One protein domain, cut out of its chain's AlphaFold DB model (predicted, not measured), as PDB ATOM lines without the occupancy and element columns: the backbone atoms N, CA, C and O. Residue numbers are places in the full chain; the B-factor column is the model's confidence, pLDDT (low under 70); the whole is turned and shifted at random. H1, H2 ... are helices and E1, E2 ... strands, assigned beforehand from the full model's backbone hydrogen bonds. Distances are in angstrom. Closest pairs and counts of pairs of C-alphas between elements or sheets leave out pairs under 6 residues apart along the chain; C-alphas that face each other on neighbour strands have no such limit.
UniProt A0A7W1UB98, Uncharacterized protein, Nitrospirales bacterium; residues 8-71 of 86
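This is residues 8 to 71 of the 86 residues of an uncharacterized protein of Nitrospirales bacterium (UniProt A0A7W1UB98). A small antiparallel sheet, ordered E2, E1, E4, has H2 packed over E2 and H1 alongside H2. It is compact, radius of gyration of the C-alphas 10.9 A, spanning 27 by 27 by 17 A. The 64 printed residues, under half in named elements, are mixed in class: four strands, then two helices.

E1, residues 19 to 22, is antiparallel to E2, residues 29 to 31, N 20 and O 30 at 2.8 A, and to E4, residues 48 to 51, N 21 and O 49 at 2.9 A. H2, residues 62 to 70, is on the sheet over E2, closest C-alphas Val 29 and Ala 68, 6.3 A. H1, residues 53 to 59, touches H2; in both, every O i to N i+4 pair is within hydrogen-bond range.

E1 begins at C-alpha 19, (-8.741, 24.215, -21.361); H2, 12.3 A long, ends at C-alpha 70, (-11.598, 33.162, -28.108). E3, residues 33 to 35, pairs with no named strand.

Link E3 to E4 is long; no printed residue is under pLDDT 70.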
ATOM      1  N   TRP A   8     -20.842  20.745 -16.566       92.00
ATOM      2  CA  TRP A   8     -20.264  20.642 -15.231       92.00
ATOM      3  C   TRP A   8     -19.112  21.639 -15.099       92.00
ATOM      4  O   TRP A   8     -18.220  21.614 -15.950       92.00
ATOM      5  N   PRO A   9     -19.102  22.516 -14.081       91.50
ATOM      6  CA  PRO A   9     -17.938  23.350 -13.810       91.50
ATOM      7  C   PRO A   9     -16.758  22.475 -13.374       91.50
ATOM      8  O   PRO A   9     -16.949  21.455 -12.712       91.50
ATOM      9  N   VAL A  10     -15.545  22.889 -13.732       90.94
ATOM     10  CA  VAL A  10     -14.302  22.265 -13.274       90.94
ATOM     11  C   VAL A  10     -13.484  23.312 -12.535       90.94
ATOM     12  O   VAL A  10     -13.228  24.396 -13.056       90.94
ATOM     13  N   GLU A  11     -13.097  22.996 -11.305       88.06
ATOM     14  CA  GLU A  11     -12.219  23.846 -10.511       88.06
ATOM     15  C   GLU A  11     -10.783  23.684 -11.017       88.06
ATOM     16  O   GLU A  11     -10.205  22.605 -10.924       88.06
ATOM     17  N   CYS A  12     -10.214  24.754 -11.572       86.75
ATOM     18  CA  CYS A  12      -8.824  24.790 -12.019       86.75
ATOM     19  C   CYS A  12      -8.030  25.696 -11.077       86.75
ATOM     20  O   CYS A  12      -8.388  26.864 -10.890       86.75
ATOM     21  N   ALA A  13      -6.964  25.171 -10.471       85.12
ATOM     22  CA  ALA A  13      -6.092  25.986  -9.639       85.12
ATOM     23  C   ALA A  13      -5.273  26.965 -10.496       85.12
ATOM     24  O   ALA A  13      -5.069  26.785 -11.698       85.12
ATOM     25  N   GLN A  14      -4.789  28.039  -9.871       80.06
ATOM     26  CA  GLN A  14      -3.980  29.027 -10.575       80.06
ATOM     27  C   GLN A  14      -2.674  28.394 -11.075       80.06
ATOM     28  O   GLN A  14      -1.882  27.889 -10.285       80.06
ATOM     29  N   GLY A  15      -2.452  28.459 -12.390       80.75
ATOM     30  CA  GLY A  15      -1.300  27.844 -13.051       80.75
ATOM     31  C   GLY A  15      -1.553  26.428 -13.575       80.75
ATOM     32  O   GLY A  15      -0.683  25.891 -14.255       80.75
ATOM     33  N   GLU A  16      -2.726  25.846 -13.318       88.31
ATOM     34  CA  GLU A  16      -3.132  24.582 -13.931       88.31
ATOM     35  C   GLU A  16      -3.825  24.799 -15.284       88.31
ATOM     36  O   GLU A  16      -4.445  25.844 -15.507       88.31
ATOM     37  N   PRO A  17      -3.713  23.828 -16.209       91.94
ATOM     38  CA  PRO A  17      -4.422  23.869 -17.479       91.94
ATOM     39  C   PRO A  17      -5.938  23.868 -17.265       91.94
ATOM     40  O   PRO A  17      -6.497  22.962 -16.651       91.94
ATOM     41  N   ASP A  18      -6.607  24.879 -17.811       94.38
ATOM     42  CA  ASP A  18      -8.046  25.091 -17.675       94.38
ATOM     43  C   ASP A  18      -8.813  24.914 -18.991       94.38
ATOM     44  O   ASP A  18     -10.026  25.130 -19.032       94.38
ATOM     45  N   LEU A  19      -8.133  24.503 -20.066       95.50
ATOM     46  CA  LEU A  19      -8.741  24.215 -21.361       95.50
ATOM     47  C   LEU A  19      -8.905  22.708 -21.544       95.50
ATOM     48  O   LEU A  19      -7.935  21.972 -21.666       95.50
ATOM     49  N   PHE A  20     -10.146  22.255 -21.604       95.81
ATOM     50  CA  PHE A  20     -10.526  20.863 -21.781       95.81
ATOM     51  C   PHE A  20     -10.771  20.591 -23.259       95.81
ATOM     52  O   PHE A  20     -11.732  21.114 -23.825       95.81
ATOM     53  N   VAL A  21      -9.919  19.776 -23.881       96.56
ATOM     54  CA  VAL A  21      -9.974  19.461 -25.314       96.56
ATOM     55  C   VAL A  21     -10.482  18.046 -25.539       96.56
ATOM     56  O   VAL A  21     -10.006  17.106 -24.907       96.56
ATOM     57  N   CYS A  22     -11.411  17.874 -26.482       96.19
ATOM     58  CA  CYS A  22     -11.860  16.547 -26.887       96.19
ATOM     59  C   CYS A  22     -10.760  15.812 -27.669       96.19
ATOM     60  O   CYS A  22     -10.459  16.174 -28.805       96.19
ATOM     61  N   LEU A  23     -10.229  14.723 -27.114       94.81
ATOM     62  CA  LEU A  23      -9.200  13.894 -27.753       94.81
ATOM     63  C   LEU A  23      -9.729  12.951 -28.842       94.81
ATOM     64  O   LEU A  23      -8.953  12.255 -29.492       94.81
ATOM     65  N   THR A  24     -11.045  12.885 -29.044       95.12
ATOM     66  CA  THR A  24     -11.625  12.073 -30.124       95.12
ATOM     67  C   THR A  24     -11.679  12.841 -31.439       95.12
ATOM     68  O   THR A  24     -11.336  12.286 -32.479       95.12
ATOM     69  N   CYS A  25     -12.116  14.103 -31.411       94.69
ATOM     70  CA  CYS A  25     -12.278  14.908 -32.624       94.69
ATOM     71  C   CYS A  25     -11.276  16.055 -32.756       94.69
ATOM     72  O   CYS A  25     -11.152  16.587 -33.853       94.69
ATOM     73  N   PHE A  26     -10.585  16.443 -31.678       94.56
ATOM     74  CA  PHE A  26      -9.629  17.560 -31.658       94.56
ATOM     75  C   PHE A  26     -10.190  18.887 -32.195       94.56
ATOM     76  O   PHE A  26      -9.442  19.734 -32.676       94.56
ATOM     77  N   ASP A  27     -11.510  19.060 -32.117       94.12
ATOM     78  CA  ASP A  27     -12.216  20.229 -32.656       94.12
ATOM     79  C   ASP A  27     -12.922  21.030 -31.555       94.12
ATOM     80  O   ASP A  27     -13.112  22.233 -31.681       94.12
ATOM     81  N   GLU A  28     -13.283  20.385 -30.442       95.44
ATOM     82  CA  GLU A  28     -13.991  21.027 -29.333       95.44
ATOM     83  C   GLU A  28     -13.060  21.294 -28.153       95.44
ATOM     84  O   GLU A  28     -12.312  20.413 -27.721       95.44
ATOM     85  N   VAL A  29     -13.169  22.508 -27.609       95.81
ATOM     86  CA  VAL A  29     -12.445  22.968 -26.425       95.81
ATOM     87  C   VAL A  29     -13.366  23.789 -25.532       95.81
ATOM     88  O   VAL A  29     -14.111  24.651 -26.000       95.81
ATOM     89  N   PHE A  30     -13.305  23.536 -24.228       94.38
ATOM     90  CA  PHE A  30     -14.073  24.257 -23.217       94.38
ATOM     91  C   PHE A  30     -13.165  24.747 -22.102       94.38
ATOM     92  O   PHE A  30     -12.173  24.110 -21.775       94.38
ATOM     93  N   LYS A  31     -13.517  25.875 -21.486       93.81
ATOM     94  CA  LYS A  31     -12.742  26.449 -20.389       93.81
ATOM     95  C   LYS A  31     -13.388  26.185 -19.040       93.81
ATOM     96  O   LYS A  31     -14.543  26.573 -18.862       93.81
ATOM     97  N   ALA A  32     -12.643  25.581 -18.113       93.38
ATOM     98  CA  ALA A  32     -13.050  25.314 -16.729       93.38
ATOM     99  C   ALA A  32     -14.448  24.670 -16.615       93.38
ATOM    100  O   ALA A  32     -15.210  24.934 -15.683       93.38
ATOM    101  N   LYS A  33     -14.832  23.873 -17.620       93.19
ATOM    102  CA  LYS A  33     -16.123  23.190 -17.686       93.19
ATOM    103  C   LYS A  33     -16.073  22.015 -18.655       93.19
ATOM    104  O   LYS A  33     -15.320  22.055 -19.624       93.19
ATOM    105  N   MET A  34     -16.936  21.026 -18.442       91.06
ATOM    106  CA  MET A  34     -17.107  19.869 -19.326       91.06
ATOM    107  C   MET A  34     -18.577  19.673 -19.708       91.06
ATOM    108  O   MET A  34     -19.445  19.847 -18.851       91.06
ATOM    109  N   PRO A  35     -18.891  19.320 -20.966       92.31
ATOM    110  CA  PRO A  35     -20.268  19.050 -21.370       92.31
ATOM    111  C   PRO A  35     -20.798  17.777 -20.692       92.31
ATOM    112  O   PRO A  35     -20.100  16.764 -20.633       92.31
ATOM    113  N   VAL A  36     -22.034  17.827 -20.182       90.75
ATOM    114  CA  VAL A  36     -22.663  16.692 -19.474       90.75
ATOM    115  C   VAL A  36     -22.942  15.528 -20.422       90.75
ATOM    116  O   VAL A  36     -22.649  14.380 -20.096       90.75
ATOM    117  N   ASP A  37     -23.467  15.832 -21.608       90.06
ATOM    118  CA  ASP A  37     -23.957  14.847 -22.579       90.06
ATOM    119  C   ASP A  37     -22.870  14.353 -23.555       90.06
ATOM    120  O   ASP A  37     -23.157  13.661 -24.530       90.06
ATOM    121  N   GLY A  38     -21.602  14.687 -23.289       90.88
ATOM    122  CA  GLY A  38     -20.466  14.364 -24.152       90.88
ATOM    123  C   GLY A  38     -20.124  15.466 -25.157       90.88
ATOM    124  O   GLY A  38     -20.669  16.567 -25.138       90.88
ATOM    125  N   CYS A  39     -19.143  15.190 -26.016       92.94
ATOM    126  CA  CYS A  39     -18.657  16.152 -26.997       92.94
ATOM    127  C   CYS A  39     -19.761  16.502 -28.007       92.94
ATOM    128  O   CYS A  39     -20.252  15.600 -28.687       92.94
ATOM    129  N   PRO A  40     -20.118  17.784 -28.187       91.69
ATOM    130  CA  PRO A  40     -21.228  18.153 -29.063       91.69
ATOM    131  C   PRO A  40     -20.938  17.936 -30.552       91.69
ATOM    132  O   PRO A  40     -21.869  17.837 -31.346       91.69
ATOM    133  N   SER A  41     -19.661  17.829 -30.929       92.00
ATOM    134  CA  SER A  41     -19.254  17.634 -32.324       92.00
ATOM    135  C   SER A  41     -19.145  16.160 -32.727       92.00
ATOM    136  O   SER A  41     -19.373  15.838 -33.890       92.00
ATOM    137  N   CYS A  42     -18.811  15.246 -31.805       93.62
ATOM    138  CA  CYS A  42     -18.611  13.822 -32.137       93.62
ATOM    139  C   CYS A  42     -19.359  12.820 -31.243       93.62
ATOM    140  O   CYS A  42     -19.318  11.623 -31.516       93.62
ATOM    141  N   GLY A  43     -20.029  13.273 -30.182       91.75
ATOM    142  CA  GLY A  43     -20.772  12.423 -29.248       91.75
ATOM    143  C   GLY A  43     -19.906  11.615 -28.275       91.75
ATOM    144  O   GLY A  43     -20.438  10.812 -27.513       91.75
ATOM    145  N   ALA A  44     -18.580  11.793 -28.282       91.31
ATOM    146  CA  ALA A  44     -17.691  11.079 -27.370       91.31
ATOM    147  C   ALA A  44     -17.923  11.510 -25.911       91.31
ATOM    148  O   ALA A  44     -17.873  12.698 -25.585       91.31
ATOM    149  N   ILE A  45     -18.150  10.538 -25.029       88.00
ATOM    150  CA  ILE A  45     -18.357  10.752 -23.591       88.00
ATOM    151  C   ILE A  45     -17.007  10.624 -22.876       88.00
ATOM    152  O   ILE A  45     -16.232   9.727 -23.195       88.00
ATOM    153  N   ALA A  46     -16.739  11.504 -21.904       77.75
ATOM    154  CA  ALA A  46     -15.527  11.480 -21.072       77.75
ATOM    155  C   ALA A  46     -14.200  11.487 -21.866       77.75
ATOM    156  O   ALA A  46     -13.236  10.833 -21.488       77.75
ATOM    157  N   ALA A  47     -14.159  12.226 -22.977       86.56
ATOM    158  CA  ALA A  47     -13.005  12.293 -23.878       86.56
ATOM    159  C   ALA A  47     -12.227  13.618 -23.780       86.56
ATOM    160  O   ALA A  47     -11.532  13.983 -24.727       86.56
ATOM    161  N   PHE A  48     -12.412  14.377 -22.700       94.50
ATOM    162  CA  PHE A  48     -11.860  15.721 -22.552       94.50
ATOM    163  C   PHE A  48     -10.679  15.722 -21.591       94.50
ATOM    164  O   PHE A  48     -10.846  15.398 -20.420       94.50
ATOM    165  N   GLU A  49      -9.519  16.146 -22.084       95.00
ATOM    166  CA  GLU A  49      -8.287  16.238 -21.298       95.00
ATOM    167  C   GLU A  49      -7.837  17.699 -21.150       95.00
ATOM    168  O   GLU A  49      -8.078  18.506 -22.058       95.00
ATOM    169  N   PRO A  50      -7.205  18.062 -20.021       95.19
ATOM    170  CA  PRO A  50      -6.789  19.431 -19.751       95.19
ATOM    171  C   PRO A  50      -5.471  19.787 -20.458       95.19
ATOM    172  O   PRO A  50      -4.480  19.061 -20.380       95.19
ATOM    173  N   PHE A  51      -5.434  20.955 -21.095       95.06
ATOM    174  CA  PHE A  51      -4.267  21.528 -21.763       95.06
ATOM    175  C   PHE A  51      -4.100  23.016 -21.446       95.06
ATOM    176  O   PHE A  51      -5.048  23.721 -21.097       95.06
ATOM    177  N   SER A  52      -2.869  23.510 -21.582       94.50
ATOM    178  CA  SER A  52      -2.595  24.946 -21.621       94.50
ATOM    179  C   SER A  52      -2.816  25.483 -23.036       94.50
ATOM    180  O   SER A  52      -2.691  24.751 -24.021       94.50
ATOM    181  N   LEU A  53      -3.106  26.782 -23.156       94.44
ATOM    182  CA  LEU A  53      -3.226  27.429 -24.467       94.44
ATOM    183  C   LEU A  53      -1.931  27.298 -25.283       94.44
ATOM    184  O   LEU A  53      -1.984  27.122 -26.496       94.44
ATOM    185  N   ASP A  54      -0.784  27.367 -24.605       94.81
ATOM    186  CA  ASP A  54       0.531  27.221 -25.227       94.81
ATOM    187  C   ASP A  54       0.696  25.831 -25.852       94.81
ATOM    188  O   ASP A  54       0.963  25.733 -27.045       94.81
ATOM    189  N   ALA A  55       0.369  24.769 -25.106       96.06
ATOM    190  CA  ALA A  55       0.411  23.409 -25.630       96.06
ATOM    191  C   ALA A  55      -0.517  23.244 -26.843       96.06
ATOM    192  O   ALA A  55      -0.103  22.705 -27.864       96.06
ATOM    193  N   ILE A  56      -1.757  23.749 -26.779       96.38
ATOM    194  CA  ILE A  56      -2.707  23.665 -27.904       96.38
ATOM    195  C   ILE A  56      -2.155  24.358 -29.156       96.38
ATOM    196  O   ILE A  56      -2.368  23.863 -30.258       96.38
ATOM    197  N   ARG A  57      -1.419  25.469 -29.022       96.31
ATOM    198  CA  ARG A  57      -0.800  26.159 -30.167       96.31
ATOM    199  C   ARG A  57       0.308  25.346 -30.838       96.31
ATOM    200  O   ARG A  57       0.547  25.544 -32.025       96.31
ATOM    201  N   GLU A  58       0.970  24.451 -30.111       96.62
ATOM    202  CA  GLU A  58       2.057  23.632 -30.656       96.62
ATOM    203  C   GLU A  58       1.557  22.447 -31.494       96.62
ATOM    204  O   GLU A  58       2.205  22.077 -32.473       96.62
ATOM    205  N   TRP A  59       0.423  21.842 -31.124       95.88
ATOM    206  CA  TRP A  59      -0.067  20.609 -31.762       95.88
ATOM    207  C   TRP A  59      -1.458  20.720 -32.402       95.88
ATOM    208  O   TRP A  59      -1.818  19.879 -33.228       95.88
ATOM    209  N   GLY A  60      -2.258  21.710 -32.008       94.69
ATOM    210  CA  GLY A  60      -3.665  21.832 -32.368       94.69
ATOM    211  C   GLY A  60      -3.906  22.234 -33.821       94.69
ATOM    212  O   GLY A  60      -3.044  22.776 -34.511       94.69
ATOM    213  N   THR A  61      -5.128  21.989 -34.292       95.88
ATOM    214  CA  THR A  61      -5.586  22.516 -35.582       95.88
ATOM    215  C   THR A  61      -5.865  24.015 -35.474       95.88
ATOM    216  O   THR A  61      -6.164  24.526 -34.396       95.88
ATOM    217  N   GLU A  62      -5.840  24.732 -36.600       95.69
ATOM    218  CA  GLU A  62      -6.137  26.172 -36.608       95.69
ATOM    219  C   GLU A  62      -7.526  26.486 -36.027       95.69
ATOM    220  O   GLU A  62      -7.679  27.440 -35.267       95.69
ATOM    221  N   ASN A  63      -8.524  25.635 -36.292       95.25
ATOM    222  CA  ASN A  63      -9.860  25.790 -35.718       95.25
ATOM    223  C   ASN A  63      -9.854  25.645 -34.186       95.25
ATOM    224  O   ASN A  63     -10.437  26.473 -33.484       95.25
ATOM    225  N   LEU A  64      -9.159  24.627 -33.671       95.69
ATOM    226  CA  LEU A  64      -9.041  24.380 -32.236       95.69
ATOM    227  C   LEU A  64      -8.319  25.532 -31.526       95.69
ATOM    228  O   LEU A  64      -8.773  25.985 -30.475       95.69
ATOM    229  N   ILE A  65      -7.229  26.031 -32.118       96.62
ATOM    230  CA  ILE A  65      -6.461  27.165 -31.593       96.62
ATOM    231  C   ILE A  65      -7.348  28.410 -31.524       96.62
ATOM    232  O   ILE A  65      -7.451  29.022 -30.463       96.62
ATOM    233  N   GLN A  66      -8.064  28.740 -32.602       96.25
ATOM    234  CA  GLN A  66      -8.970  29.891 -32.620       96.25
ATOM    235  C   GLN A  66     -10.062  29.789 -31.550       96.25
ATOM    236  O   GLN A  66     -10.320  30.757 -30.833       96.25
ATOM    237  N   LYS A  67     -10.686  28.614 -31.397       95.81
ATOM    238  CA  LYS A  67     -11.674  28.385 -30.334       95.81
ATOM    239  C   LYS A  67     -11.052  28.591 -28.951       95.81
ATOM    240  O   LYS A  67     -11.649  29.276 -28.126       95.81
ATOM    241  N   ALA A  68      -9.855  28.056 -28.714       95.50
ATOM    242  CA  ALA A  68      -9.147  28.182 -27.443       95.50
ATOM    243  C   ALA A  68      -8.784  29.642 -27.104       95.50
ATOM    244  O   ALA A  68      -8.939  30.064 -25.960       95.50
ATOM    245  N   GLU A  69      -8.357  30.428 -28.094       94.75
ATOM    246  CA  GLU A  69      -7.996  31.843 -27.933       94.75
ATOM    247  C   GLU A  69      -9.204  32.755 -27.696       94.75
ATOM    248  O   GLU A  69      -9.093  33.773 -27.014       94.75
ATOM    249  N   HIS A  70     -10.362  32.395 -28.250       93.56
ATOM    250  CA  HIS A  70     -11.598  33.162 -28.108       93.56
ATOM    251  C   HIS A  70     -12.347  32.862 -26.802       93.56
ATOM    252  O   HIS A  70     -13.313  33.562 -26.473       93.56
ATOM    253  N   LEU A  71     -11.933  31.842 -26.044       90.31
ATOM    254  CA  LEU A  71     -12.509  31.572 -24.733       90.31
ATOM    255  C   LEU A  71     -12.099  32.678 -23.752       90.31
ATOM    256  O   LEU A  71     -10.921  33.033 -23.670       90.31
TER     257      LEU A  71